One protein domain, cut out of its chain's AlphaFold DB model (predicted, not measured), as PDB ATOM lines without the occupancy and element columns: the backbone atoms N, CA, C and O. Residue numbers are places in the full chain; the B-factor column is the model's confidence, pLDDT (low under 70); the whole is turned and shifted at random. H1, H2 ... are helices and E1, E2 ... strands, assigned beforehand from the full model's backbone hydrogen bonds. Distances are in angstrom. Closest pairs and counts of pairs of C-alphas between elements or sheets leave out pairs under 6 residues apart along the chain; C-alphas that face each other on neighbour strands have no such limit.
ATOM      1  N   THR A   2     144.997 190.381  79.092       65.31
ATOM      2  CA  THR A   2     143.650 189.787  79.163       65.31
ATOM      3  C   THR A   2     143.772 188.337  79.629       65.31
ATOM      4  O   THR A   2     144.100 187.461  78.834       65.31
ATOM      5  N   GLY A   3     143.571 188.083  80.918       72.81
ATOM      6  CA  GLY A   3     143.638 186.741  81.493       72.81
ATOM      7  C   GLY A   3     142.993 186.703  82.874       72.81
ATOM      8  O   GLY A   3     142.866 187.739  83.525       72.81
ATOM      9  N   ILE A   4     142.563 185.516  83.298       80.62
ATOM     10  CA  ILE A   4     142.053 185.274  84.651       80.62
ATOM     11  C   ILE A   4     143.252 184.958  85.544       80.62
ATOM     12  O   ILE A   4     144.077 184.110  85.201       80.62
ATOM     13  N   ARG A   5     143.355 185.643  86.686       82.44
ATOM     14  CA  ARG A   5     144.323 185.287  87.723       82.44
ATOM     15  C   ARG A   5     143.842 184.017  88.418       82.44
ATOM     16  O   ARG A   5     142.711 183.976  88.889       82.44
ATOM     17  N   ILE A   6     144.704 183.008  88.483       80.69
ATOM     18  CA  ILE A   6     144.472 181.817  89.299       80.69
ATOM     19  C   ILE A   6     145.048 182.128  90.675       80.69
ATOM     20  O   ILE A   6     146.258 182.312  90.813       80.69
ATOM     21  N   ASP A   7     144.178 182.268  91.670       75.31
ATOM     22  CA  ASP A   7     144.607 182.594  93.025       75.31
ATOM     23  C   ASP A   7     145.514 181.489  93.597       75.31
ATOM     24  O   ASP A   7     145.408 180.317  93.232       75.31
ATOM     25  N   GLU A   8     146.426 181.885  94.492       73.44
ATOM     26  CA  GLU A   8     147.449 181.036  95.134       73.44
ATOM     27  C   GLU A   8     148.650 180.625  94.261       73.44
ATOM     28  O   GLU A   8     149.577 180.002  94.776       73.44
ATOM     29  N   PHE A   9     148.682 181.023  92.987       80.56
ATOM     30  CA  PHE A   9     149.878 180.930  92.145       80.56
ATOM     31  C   PHE A   9     150.477 182.314  91.886       80.56
ATOM     32  O   PHE A   9     149.763 183.290  91.640       80.56
ATOM     33  N   GLU A  10     151.804 182.399  91.927       78.94
ATOM     34  CA  GLU A  10     152.553 183.632  91.708       78.94
ATOM     35  C   GLU A  10     153.880 183.342  91.008       78.94
ATOM     36  O   GLU A  10     154.679 182.531  91.471       78.94
ATOM     37  N   SER A  11     154.133 184.031  89.897       73.31
ATOM     38  CA  SER A  11     155.369 183.898  89.132       73.31
ATOM     39  C   SER A  11     156.293 185.090  89.349       73.31
ATOM     40  O   SER A  11     155.861 186.246  89.397       73.31
ATOM     41  N   LYS A  12     157.596 184.814  89.452       71.50
ATOM     42  CA  LYS A  12     158.627 185.856  89.439       71.50
ATOM     43  C   LYS A  12     159.115 186.095  88.006       71.50
ATOM     44  O   LYS A  12     159.223 185.134  87.249       71.50
ATOM     45  N   PRO A  13     159.483 187.337  87.635       62.28
ATOM     46  CA  PRO A  13     159.876 187.669  86.260       62.28
ATOM     47  C   PRO A  13     161.090 186.899  85.713       62.28
ATOM     48  O   PRO A  13     161.238 186.783  84.503       62.28
ATOM     49  N   GLU A  14     161.970 186.404  86.587       59.00
ATOM     50  CA  GLU A  14     163.221 185.724  86.211       59.00
ATOM     51  C   GLU A  14     163.097 184.191  86.133       59.00
ATOM     52  O   GLU A  14     164.070 183.501  85.825       59.00
ATOM     53  N   GLU A  15     161.921 183.638  86.434       62.44
ATOM     54  CA  GLU A  15     161.686 182.196  86.434       62.44
ATOM     55  C   GLU A  15     161.163 181.717  85.069       62.44
ATOM     56  O   GLU A  15     160.365 182.390  84.415       62.44
ATOM     57  N   ASN A  16     161.590 180.527  84.633       68.12
ATOM     58  CA  ASN A  16     161.020 179.865  83.456       68.12
ATOM     59  C   ASN A  16     159.619 179.357  83.820       68.12
ATOM     60  O   ASN A  16     159.506 178.311  84.455       68.12
ATOM     61  N   VAL A  17     158.576 180.121  83.484       80.75
ATOM     62  CA  VAL A  17     157.191 179.861  83.897       80.75
ATOM     63  C   VAL A  17     156.264 179.777  82.688       80.75
ATOM     64  O   VAL A  17     156.218 180.688  81.866       80.75
ATOM     65  N   ASN A  18     155.481 178.700  82.623       85.06
ATOM     66  CA  ASN A  18     154.447 178.467  81.612       85.06
ATOM     67  C   ASN A  18     153.025 178.375  82.209       85.06
ATOM     68  O   ASN A  18     152.053 178.368  81.457       85.06
ATOM     69  N   CYS A  19     152.899 178.308  83.542       87.06
ATOM     70  CA  CYS A  19     151.639 178.144  84.279       87.06
ATOM     71  C   CYS A  19     150.818 176.888  83.916       87.06
ATOM     72  O   CYS A  19     149.634 176.821  84.255       87.06
ATOM     73  N   ALA A  20     151.406 175.900  83.237       89.81
ATOM     74  CA  ALA A  20     150.685 174.759  82.675       89.81
ATOM     75  C   ALA A  20     149.925 173.959  83.745       89.81
ATOM     76  O   ALA A  20     148.748 173.652  83.565       89.81
ATOM     77  N   CYS A  21     150.560 173.703  84.892       88.25
ATOM     78  CA  CYS A  21     149.941 172.956  85.986       88.25
ATOM     79  C   CYS A  21     148.841 173.761  86.677       88.25
ATOM     80  O   CYS A  21     147.776 173.225  86.953       88.25
ATOM     81  N   ALA A  22     149.056 175.058  86.927       87.75
ATOM     82  CA  ALA A  22     148.034 175.916  87.530       87.75
ATOM     83  C   ALA A  22     146.769 175.994  86.664       87.75
ATOM     84  O   ALA A  22     145.656 175.916  87.188       87.75
ATOM     85  N   VAL A  23     146.936 176.121  85.344       88.25
ATOM     86  CA  VAL A  23     145.823 176.135  84.387       88.25
ATOM     87  C   VAL A  23     145.084 174.801  84.393       88.25
ATOM     88  O   VAL A  23     143.856 174.797  84.486       88.25
ATOM     89  N   GLU A  24     145.809 173.685  84.332       87.00
ATOM     90  CA  GLU A  24     145.199 172.358  84.387       87.00
ATOM     91  C   GLU A  24     144.465 172.145  85.711       87.00
ATOM     92  O   GLU A  24     143.298 171.759  85.703       87.00
ATOM     93  N   LEU A  25     145.083 172.518  86.835       81.88
ATOM     94  CA  LEU A  25     144.484 172.430  88.161       81.88
ATOM     95  C   LEU A  25     143.167 173.207  88.250       81.88
ATOM     96  O   LEU A  25     142.188 172.685  88.775       81.88
ATOM     97  N   TYR A  26     143.126 174.429  87.715       81.88
ATOM     98  CA  TYR A  26     141.918 175.257  87.679       81.88
ATOM     99  C   TYR A  26     140.791 174.627  86.840       81.88
ATOM    100  O   TYR A  26     139.609 174.771  87.155       81.88
ATOM    101  N   GLN A  27     141.140 173.899  85.776       81.00
ATOM    102  CA  GLN A  27     140.169 173.196  84.935       81.00
ATOM    103  C   GLN A  27     139.659 171.913  85.607       81.00
ATOM    104  O   GLN A  27     138.449 171.672  85.636       81.00
ATOM    105  N   VAL A  28     140.558 171.109  86.184       73.94
ATOM    106  CA  VAL A  28     140.222 169.803  86.773       73.94
ATOM    107  C   VAL A  28     139.685 169.893  88.200       73.94
ATOM    108  O   VAL A  28     138.973 168.990  88.614       73.94
ATOM    109  N   SER A  29     139.890 170.983  88.949       63.53
ATOM    110  CA  SER A  29     139.260 171.172  90.272       63.53
ATOM    111  C   SER A  29     137.726 171.164  90.217       63.53
ATOM    112  O   SER A  29     137.058 170.881  91.211       63.53
ATOM    113  N   SER A  30     137.159 171.442  89.041       57.12
ATOM    114  CA  SER A  30     135.719 171.373  88.762       57.12
ATOM    115  C   SER A  30     135.213 169.937  88.547       57.12
ATOM    116  O   SER A  30     134.009 169.688  88.578       57.12
ATOM    117  N   LEU A  31     136.122 168.980  88.339       57.34
ATOM    118  CA  LEU A  31     135.858 167.575  88.049       57.34
ATOM    119  C   LEU A  31     136.622 166.737  89.083       57.34
ATOM    120  O   LEU A  31     137.806 166.487  88.921       57.34
ATOM    121  N   ARG A  32     135.971 166.314  90.176       52.69
ATOM    122  CA  ARG A  32     136.591 165.477  91.227       52.69
ATOM    123  C   ARG A  32     137.124 164.150  90.652       52.69
ATOM    124  O   ARG A  32     136.432 163.135  90.702       52.69
ATOM    125  N   MET A  33     138.342 164.151  90.113       53.97
ATOM    126  CA  MET A  33     139.014 162.959  89.605       53.97
ATOM    127  C   MET A  33     139.733 162.265  90.759       53.97
ATOM    128  O   MET A  33     140.694 162.778  91.324       53.97
ATOM    129  N   ILE A  34     139.227 161.094  91.133       52.09
ATOM    130  CA  ILE A  34     139.803 160.257  92.185       52.09
ATOM    131  C   ILE A  34     141.100 159.634  91.645       52.09
ATOM    132  O   ILE A  34     141.048 158.872  90.684       52.09
ATOM    133  N   GLY A  35     142.243 159.931  92.275       52.66
ATOM    134  CA  GLY A  35     143.526 159.249  92.039       52.66
ATOM    135  C   GLY A  35     144.558 159.982  91.173       52.66
ATOM    136  O   GLY A  35     145.688 159.505  91.077       52.66
ATOM    137  N   HIS A  36     144.212 161.138  90.596       59.94
ATOM    138  CA  HIS A  36     145.153 161.964  89.832       59.94
ATOM    139  C   HIS A  36     145.701 163.082  90.735       59.94
ATOM    140  O   HIS A  36     145.038 164.093  90.971       59.94
ATOM    141  N   HIS A  37     146.902 162.888  91.281       69.06
ATOM    142  CA  HIS A  37     147.525 163.842  92.203       69.06
ATOM    143  C   HIS A  37     148.369 164.840  91.411       69.06
ATOM    144  O   HIS A  37     149.553 164.614  91.165       69.06
ATOM    145  N   LEU A  38     147.743 165.940  90.991       77.81
ATOM    146  CA  LEU A  38     148.433 167.007  90.274       77.81
ATOM    147  C   LEU A  38     149.255 167.849  91.259       77.81
ATOM    148  O   LEU A  38     148.697 168.529  92.122       77.81
ATOM    149  N   LEU A  39     150.581 167.782  91.146       78.94
ATOM    150  CA  LEU A  39     151.496 168.547  91.992       78.94
ATOM    151  C   LEU A  39     151.997 169.764  91.220       78.94
ATOM    152  O   LEU A  39     152.786 169.632  90.285       78.94
ATOM    153  N   CYS A  40     151.573 170.956  91.627       79.38
ATOM    154  CA  CYS A  40     151.990 172.199  90.981       79.38
ATOM    155  C   CYS A  40     152.989 172.953  91.851       79.38
ATOM    156  O   CYS A  40     152.820 173.022  93.066       79.38
ATOM    157  N   LEU A  41     154.002 173.563  91.241       78.06
ATOM    158  CA  LEU A  41     154.839 174.564  91.900       78.06
ATOM    159  C   LEU A  41     154.042 175.859  92.123       78.06
ATOM    160  O   LEU A  41     153.112 176.150  91.374       78.06
ATOM    161  N   LEU A  42     154.436 176.676  93.102       76.19
ATOM    162  CA  LEU A  42     153.805 177.979  93.384       76.19
ATOM    163  C   LEU A  42     153.865 178.951  92.199       76.19
ATOM    164  O   LEU A  42     152.998 179.809  92.072       76.19
ATOM    165  N   ASN A  43     154.837 178.785  91.300       74.44
ATOM    166  CA  ASN A  43     154.912 179.561  90.064       74.44
ATOM    167  C   ASN A  43     153.965 179.068  88.960       74.44
ATOM    168  O   ASN A  43     153.878 179.685  87.904       74.44
ATOM    169  N   GLY A  44     153.231 177.984  89.208       80.56
ATOM    170  CA  GLY A  44     152.217 177.434  88.319       80.56
ATOM    171  C   GLY A  44     152.718 176.371  87.345       80.56
ATOM    172  O   GLY A  44     151.905 175.796  86.623       80.56
ATOM    173  N   ASN A  45     154.015 176.068  87.323       84.25
ATOM    174  CA  ASN A  45     154.549 174.946  86.551       84.25
ATOM    175  C   ASN A  45     154.277 173.606  87.239       84.25
ATOM    176  O   ASN A  45     153.929 173.541  88.420       84.25
ATOM    177  N   TYR A  46     154.513 172.519  86.514       84.81
ATOM    178  CA  TYR A  46     154.525 171.181  87.091       84.81
ATOM    179  C   TYR A  46     155.671 170.985  88.088       84.81
ATOM    180  O   TYR A  46     156.810 171.392  87.846       84.81
ATOM    181  N   ALA A  47     155.378 170.331  89.214       79.88
ATOM    182  CA  ALA A  47     156.417 169.847  90.113       79.88
ATOM    183  C   ALA A  47     157.209 168.707  89.441       79.88
ATOM    184  O   ALA A  47     156.607 167.891  88.741       79.88
ATOM    185  N   PRO A  48     158.531 168.583  89.677       78.94
ATOM    186  CA  PRO A  48     159.372 167.625  88.951       78.94
ATOM    187  C   PRO A  48     158.979 166.153  89.099       78.94
ATOM    188  O   PRO A  48     159.301 165.361  88.222       78.94
ATOM    189  N   ILE A  49     158.328 165.771  90.200       79.44
ATOM    190  CA  ILE A  49     157.780 164.426  90.408       79.44
ATOM    191  C   ILE A  49     156.265 164.534  90.293       79.44
ATOM    192  O   ILE A  49     155.659 165.288  91.050       79.44
ATOM    193  N   GLN A  50     155.665 163.747  89.404       85.12
ATOM    194  CA  GLN A  50     154.216 163.542  89.344       85.12
ATOM    195  C   GLN A  50     153.900 162.081  89.613       85.12
ATOM    196  O   GLN A  50     154.688 161.199  89.259       85.12
ATOM    197  N   CYS A  51     152.747 161.833  90.225       82.81
ATOM    198  CA  CYS A  51     152.255 160.487  90.465       82.81
ATOM    199  C   CYS A  51     150.807 160.366  89.992       82.81
ATOM    200  O   CYS A  51     149.974 161.221  90.290       82.81
ATOM    201  N   ASP A  52     150.519 159.275  89.294       83.12
ATOM    202  CA  ASP A  52     149.177 158.874  88.893       83.12
ATOM    203  C   ASP A  52     148.882 157.492  89.490       83.12
ATOM    204  O   ASP A  52     149.578 156.500  89.230       83.12
ATOM    205  N   GLY A  53     147.902 157.442  90.395       79.56
ATOM    206  CA  GLY A  53     147.626 156.270  91.217       79.56
ATOM    207  C   GLY A  53     148.857 155.778  91.992       79.56
ATOM    208  O   GLY A  53     149.317 156.411  92.938       79.56
ATOM    209  N   ARG A  54     149.379 154.599  91.626       81.62
ATOM    210  CA  ARG A  54     150.527 153.951  92.299       81.62
ATOM    211  C   ARG A  54     151.852 154.132  91.567       81.62
ATOM    212  O   ARG A  54     152.824 153.477  91.941       81.62
ATOM    213  N   TYR A  55     151.899 154.959  90.533       86.19
ATOM    214  CA  TYR A  55     153.081 155.119  89.700       86.19
ATOM    215  C   TYR A  55     153.547 156.564  89.716       86.19
ATOM    216  O   TYR A  55     152.732 157.475  89.640       86.19
ATOM    217  N   CYS A  56     154.857 156.769  89.813       82.62
ATOM    218  CA  CYS A  56     155.476 158.087  89.853       82.62
ATOM    219  C   CYS A  56     156.568 158.198  88.791       82.62
ATOM    220  O   CYS A  56     157.302 157.233  88.563       82.62
ATOM    221  N   SER A  57     156.719 159.381  88.200       86.94
ATOM    222  CA  SER A  57     157.726 159.661  87.170       86.94
ATOM    223  C   SER A  57     158.245 161.093  87.275       86.94
ATOM    224  O   SER A  57     157.584 161.968  87.838       86.94
ATOM    225  N   CYS A  58     159.423 161.345  86.695       81.19
ATOM    226  CA  CYS A  58     159.894 162.715  86.508       81.19
ATOM    227  C   CYS A  58     159.183 163.376  85.324       81.19
ATOM    228  O   CYS A  58     159.082 162.760  84.255       81.19
ATOM    229  N   VAL A  59     158.777 164.633  85.490       83.88
ATOM    230  CA  VAL A  59     158.217 165.476  84.426       83.88
ATOM    231  C   VAL A  59     158.993 166.785  84.268       83.88
ATOM    232  O   VAL A  59     159.677 167.225  85.196       83.88
ATOM    233  N   ASP A  60     158.907 167.395  83.088       80.81
ATOM    234  CA  ASP A  60     159.367 168.769  82.855       80.81
ATOM    235  C   ASP A  60     158.346 169.814  83.347       80.81
ATOM    236  O   ASP A  60     157.284 169.475  83.871       80.81
ATOM    237  N   GLU A  61     158.644 171.105  83.177       83.69
ATOM    238  CA  GLU A  61     157.772 172.203  83.607       83.69
ATOM    239  C   GLU A  61     156.381 172.211  82.949       83.69
ATOM    240  O   GLU A  61     155.469 172.857  83.469       83.69
ATOM    241  N   ASN A  62     156.202 171.517  81.819       86.94
ATOM    242  CA  ASN A  62     154.929 171.374  81.108       86.94
ATOM    243  C   ASN A  62     154.187 170.084  81.494       86.94
ATOM    244  O   ASN A  62     153.100 169.843  80.974       86.94
ATOM    245  N   GLY A  63     154.763 169.245  82.361       86.00
ATOM    246  CA  GLY A  63     154.179 167.965  82.762       86.00
ATOM    247  C   GLY A  63     154.550 166.799  81.844       86.00
ATOM    248  O   GLY A  63     154.032 165.693  82.007       86.00
ATOM    249  N   LYS A  64     155.470 166.987  80.889       88.81
ATOM    250  CA  LYS A  64     155.904 165.904  79.998       88.81
ATOM    251  C   LYS A  64     156.842 164.954  80.734       88.81
ATOM    252  O   LYS A  64     157.830 165.385  81.318       88.81
ATOM    253  N   LEU A  65     156.587 163.650  80.630       87.25
ATOM    254  CA  LEU A  65     157.433 162.606  81.206       87.25
ATOM    255  C   LEU A  65     158.850 162.619  80.601       87.25
ATOM    256  O   LEU A  65     159.028 162.551  79.384       87.25
ATOM    257  N   ILE A  66     159.855 162.675  81.475       82.06
ATOM    258  CA  ILE A  66     161.289 162.766  81.135       82.06
ATOM    259  C   ILE A  66     162.160 161.762  81.904       82.06
ATOM    260  O   ILE A  66     163.378 161.744  81.743       82.06
ATOM    261  N   GLY A  67     161.561 160.938  82.764       77.88
ATOM    262  CA  GLY A  67     162.276 159.973  83.596       77.88
ATOM    263  C   GLY A  67     161.595 158.608  83.639       77.88
ATOM    264  O   GLY A  67     160.526 158.429  83.056       77.88
ATOM    265  N   PRO A  68     162.208 157.633  84.330       80.62
ATOM    266  CA  PRO A  68     161.600 156.325  84.510       80.62
ATOM    267  C   PRO A  68     160.317 156.435  85.336       80.62
ATOM    268  O   PRO A  68     160.192 157.299  86.206       80.62
ATOM    269  N   THR A  69     159.393 155.514  85.087       86.31
ATOM    270  CA  THR A  69     158.220 155.306  85.935       86.31
ATOM    271  C   THR A  69     158.548 154.265  86.994       86.31
ATOM    272  O   THR A  69     158.998 153.165  86.673       86.31
ATOM    273  N   VAL A  70     158.311 154.599  88.258       82.19
ATOM    274  CA  VAL A  70     158.510 153.711  89.406       82.19
ATOM    275  C   VAL A  70     157.198 153.505  90.157       82.19
ATOM    276  O   VAL A  70     156.274 154.305  90.046       82.19
ATOM    277  N   SER A  71     157.117 152.437  90.951       82.56
ATOM    278  CA  SER A  71     156.066 152.302  91.966       82.56
ATOM    279  C   SER A  71     156.170 153.444  92.983       82.56
ATOM    280  O   SER A  71     157.276 153.857  93.323       82.56
ATOM    281  N   ILE A  72     155.042 153.897  93.528       71.88
ATOM    282  CA  ILE A  72     154.961 154.925  94.576       71.88
ATOM    283  C   ILE A  72     155.813 154.583  95.806       71.88
ATOM    284  O   ILE A  72     156.374 155.473  96.433       71.88
ATOM    285  N   GLN A  73     156.004 153.291  96.095       70.69
ATOM    286  CA  GLN A  73     156.902 152.814  97.158       70.69
ATOM    287  C   GLN A  73     158.374 153.180  96.908       70.69
ATOM    288  O   GLN A  73     159.151 153.311  97.843       70.69
ATOM    289  N   ASN A  74     158.752 153.360  95.643       67.00
ATOM    290  CA  ASN A  74     160.095 153.725  95.202       67.00
ATOM    291  C   ASN A  74     160.166 155.190  94.742       67.00
ATOM    292  O   ASN A  74     161.133 155.572  94.085       67.00
ATOM    293  N   ARG A  75     159.160 156.015  95.063       66.88
ATOM    294  CA  ARG A  75     159.093 157.428  94.662       66.88
ATOM    295  C   ARG A  75     160.370 158.190  95.021       66.88
ATOM    296  O   ARG A  75     160.876 158.931  94.187       66.88
ATOM    297  N   ASP A  76     160.934 157.953  96.201       60.62
ATOM    298  CA  ASP A  76     162.131 158.661  96.681       60.62
ATOM    299  C   ASP A  76     163.423 158.249  95.952       60.62
ATOM    300  O   ASP A  76     164.457 158.909  96.063       60.62
ATOM    301  N   GLN A  77     163.377 157.175  95.155       66.44
ATOM    302  CA  GLN A  77     164.477 156.784  94.272       66.44
ATOM    303  C   GLN A  77     164.504 157.614  92.982       66.44
ATOM    304  O   GLN A  77     165.530 157.633  92.294       66.44
ATOM    305  N   LEU A  78     163.412 158.316  92.648       63.44
ATOM    306  CA  LEU A  78     163.381 159.242  91.521       63.44
ATOM    307  C   LEU A  78     164.296 160.430  91.809       63.44
ATOM    308  O   LEU A  78     163.937 161.407  92.464       63.44
ATOM    309  N   ARG A  79     165.501 160.374  91.249       66.62
ATOM    310  CA  ARG A  79     166.412 161.514  91.201       66.62
ATOM    311  C   ARG A  79     166.007 162.420  90.046       66.62
ATOM    312  O   ARG A  79     166.692 162.466  89.028       66.62
ATOM    313  N   CYS A  80     164.899 163.143  90.211       66.56
ATOM    314  CA  CYS A  80     164.489 164.198  89.283       66.56
ATOM    315  C   CYS A  80     165.402 165.417  89.476       66.56
ATOM    316  O   CYS A  80     165.018 166.451  90.017       66.56
ATOM    317  N   VAL A  81     166.671 165.252  89.100       56.28
ATOM    318  CA  VAL A  81     167.632 166.343  88.990       56.28
ATOM    319  C   VAL A  81     167.217 167.114  87.744       56.28
ATOM    320  O   VAL A  81     167.290 166.595  86.633       56.28
ATOM    321  N   GLY A  82     166.645 168.294  87.968       48.78
ATOM    322  CA  GLY A  82     165.885 169.020  86.963       48.78
ATOM    323  C   GLY A  82     166.649 169.241  85.658       48.78
ATOM    324  O   GLY A  82     167.810 169.647  85.645       48.78
ATOM    325  N   VAL A  83     165.921 169.082  84.557       40.56
ATOM    326  CA  VAL A  83     166.256 169.511  83.187       40.56
ATOM    327  C   VAL A  83     166.733 170.978  83.117       40.56
ATOM    328  O   VAL A  83     167.446 171.356  82.190       40.56
ATOM    329  N   TYR A  84     166.492 171.782  84.161       39.62
ATOM    330  CA  TYR A  84     167.109 173.097  84.392       39.62
ATOM    331  C   TYR A  84     168.651 173.088  84.318       39.62
ATOM    332  O   TYR A  84     169.268 174.060  83.885       39.62
TER     333      TYR A  84
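What this domain is: This is residues 2 to 84 of the 182 residues of the protein "Hypothetical protein" of Rotaria sp. Silwood2 (UniProt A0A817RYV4). What shows? With little regular structure, one long loop, residues 29 to 48, joins H1 to a small sheet of E1, E2 and E3 with H2 over one face. Which figures? Of 83 printed residues, 31 are in H1, E1, E2, E3, H2, class mixed. E1, E2, E3 form a meander, each antiparallel to the one before. It is compact, radius of gyration of the C-alphas 13.4 A, spanning 41 by 32 by 17 A.

How they stand to each other: How do strands pair? E1, residues 49 to 52, and E2, residues 55 to 59, form a hairpin, N 50 to O 57 3.0 A. Where is H2? H2, residues 72 to 77, is on the sheet, height 7.0 A; 0 of 2 O i to N i+4 and 2 of 3 O i to N i+3 pairs are within hydrogen-bond range.

Where its parts are: Where is E3? E3, residues 65 to 71, ends at (156.066, 152.302, 91.966). Where is H1? H1, residues 20 to 28, begins at (150.685, 174.759, 82.675).

The domain as a whole: Any cut? The printed part has none. Low confidence? The pLDDT is under 70 in 25 residues, namely residue 2, residues 13 to 16, residues 29 to 37 and residues 74 to 84.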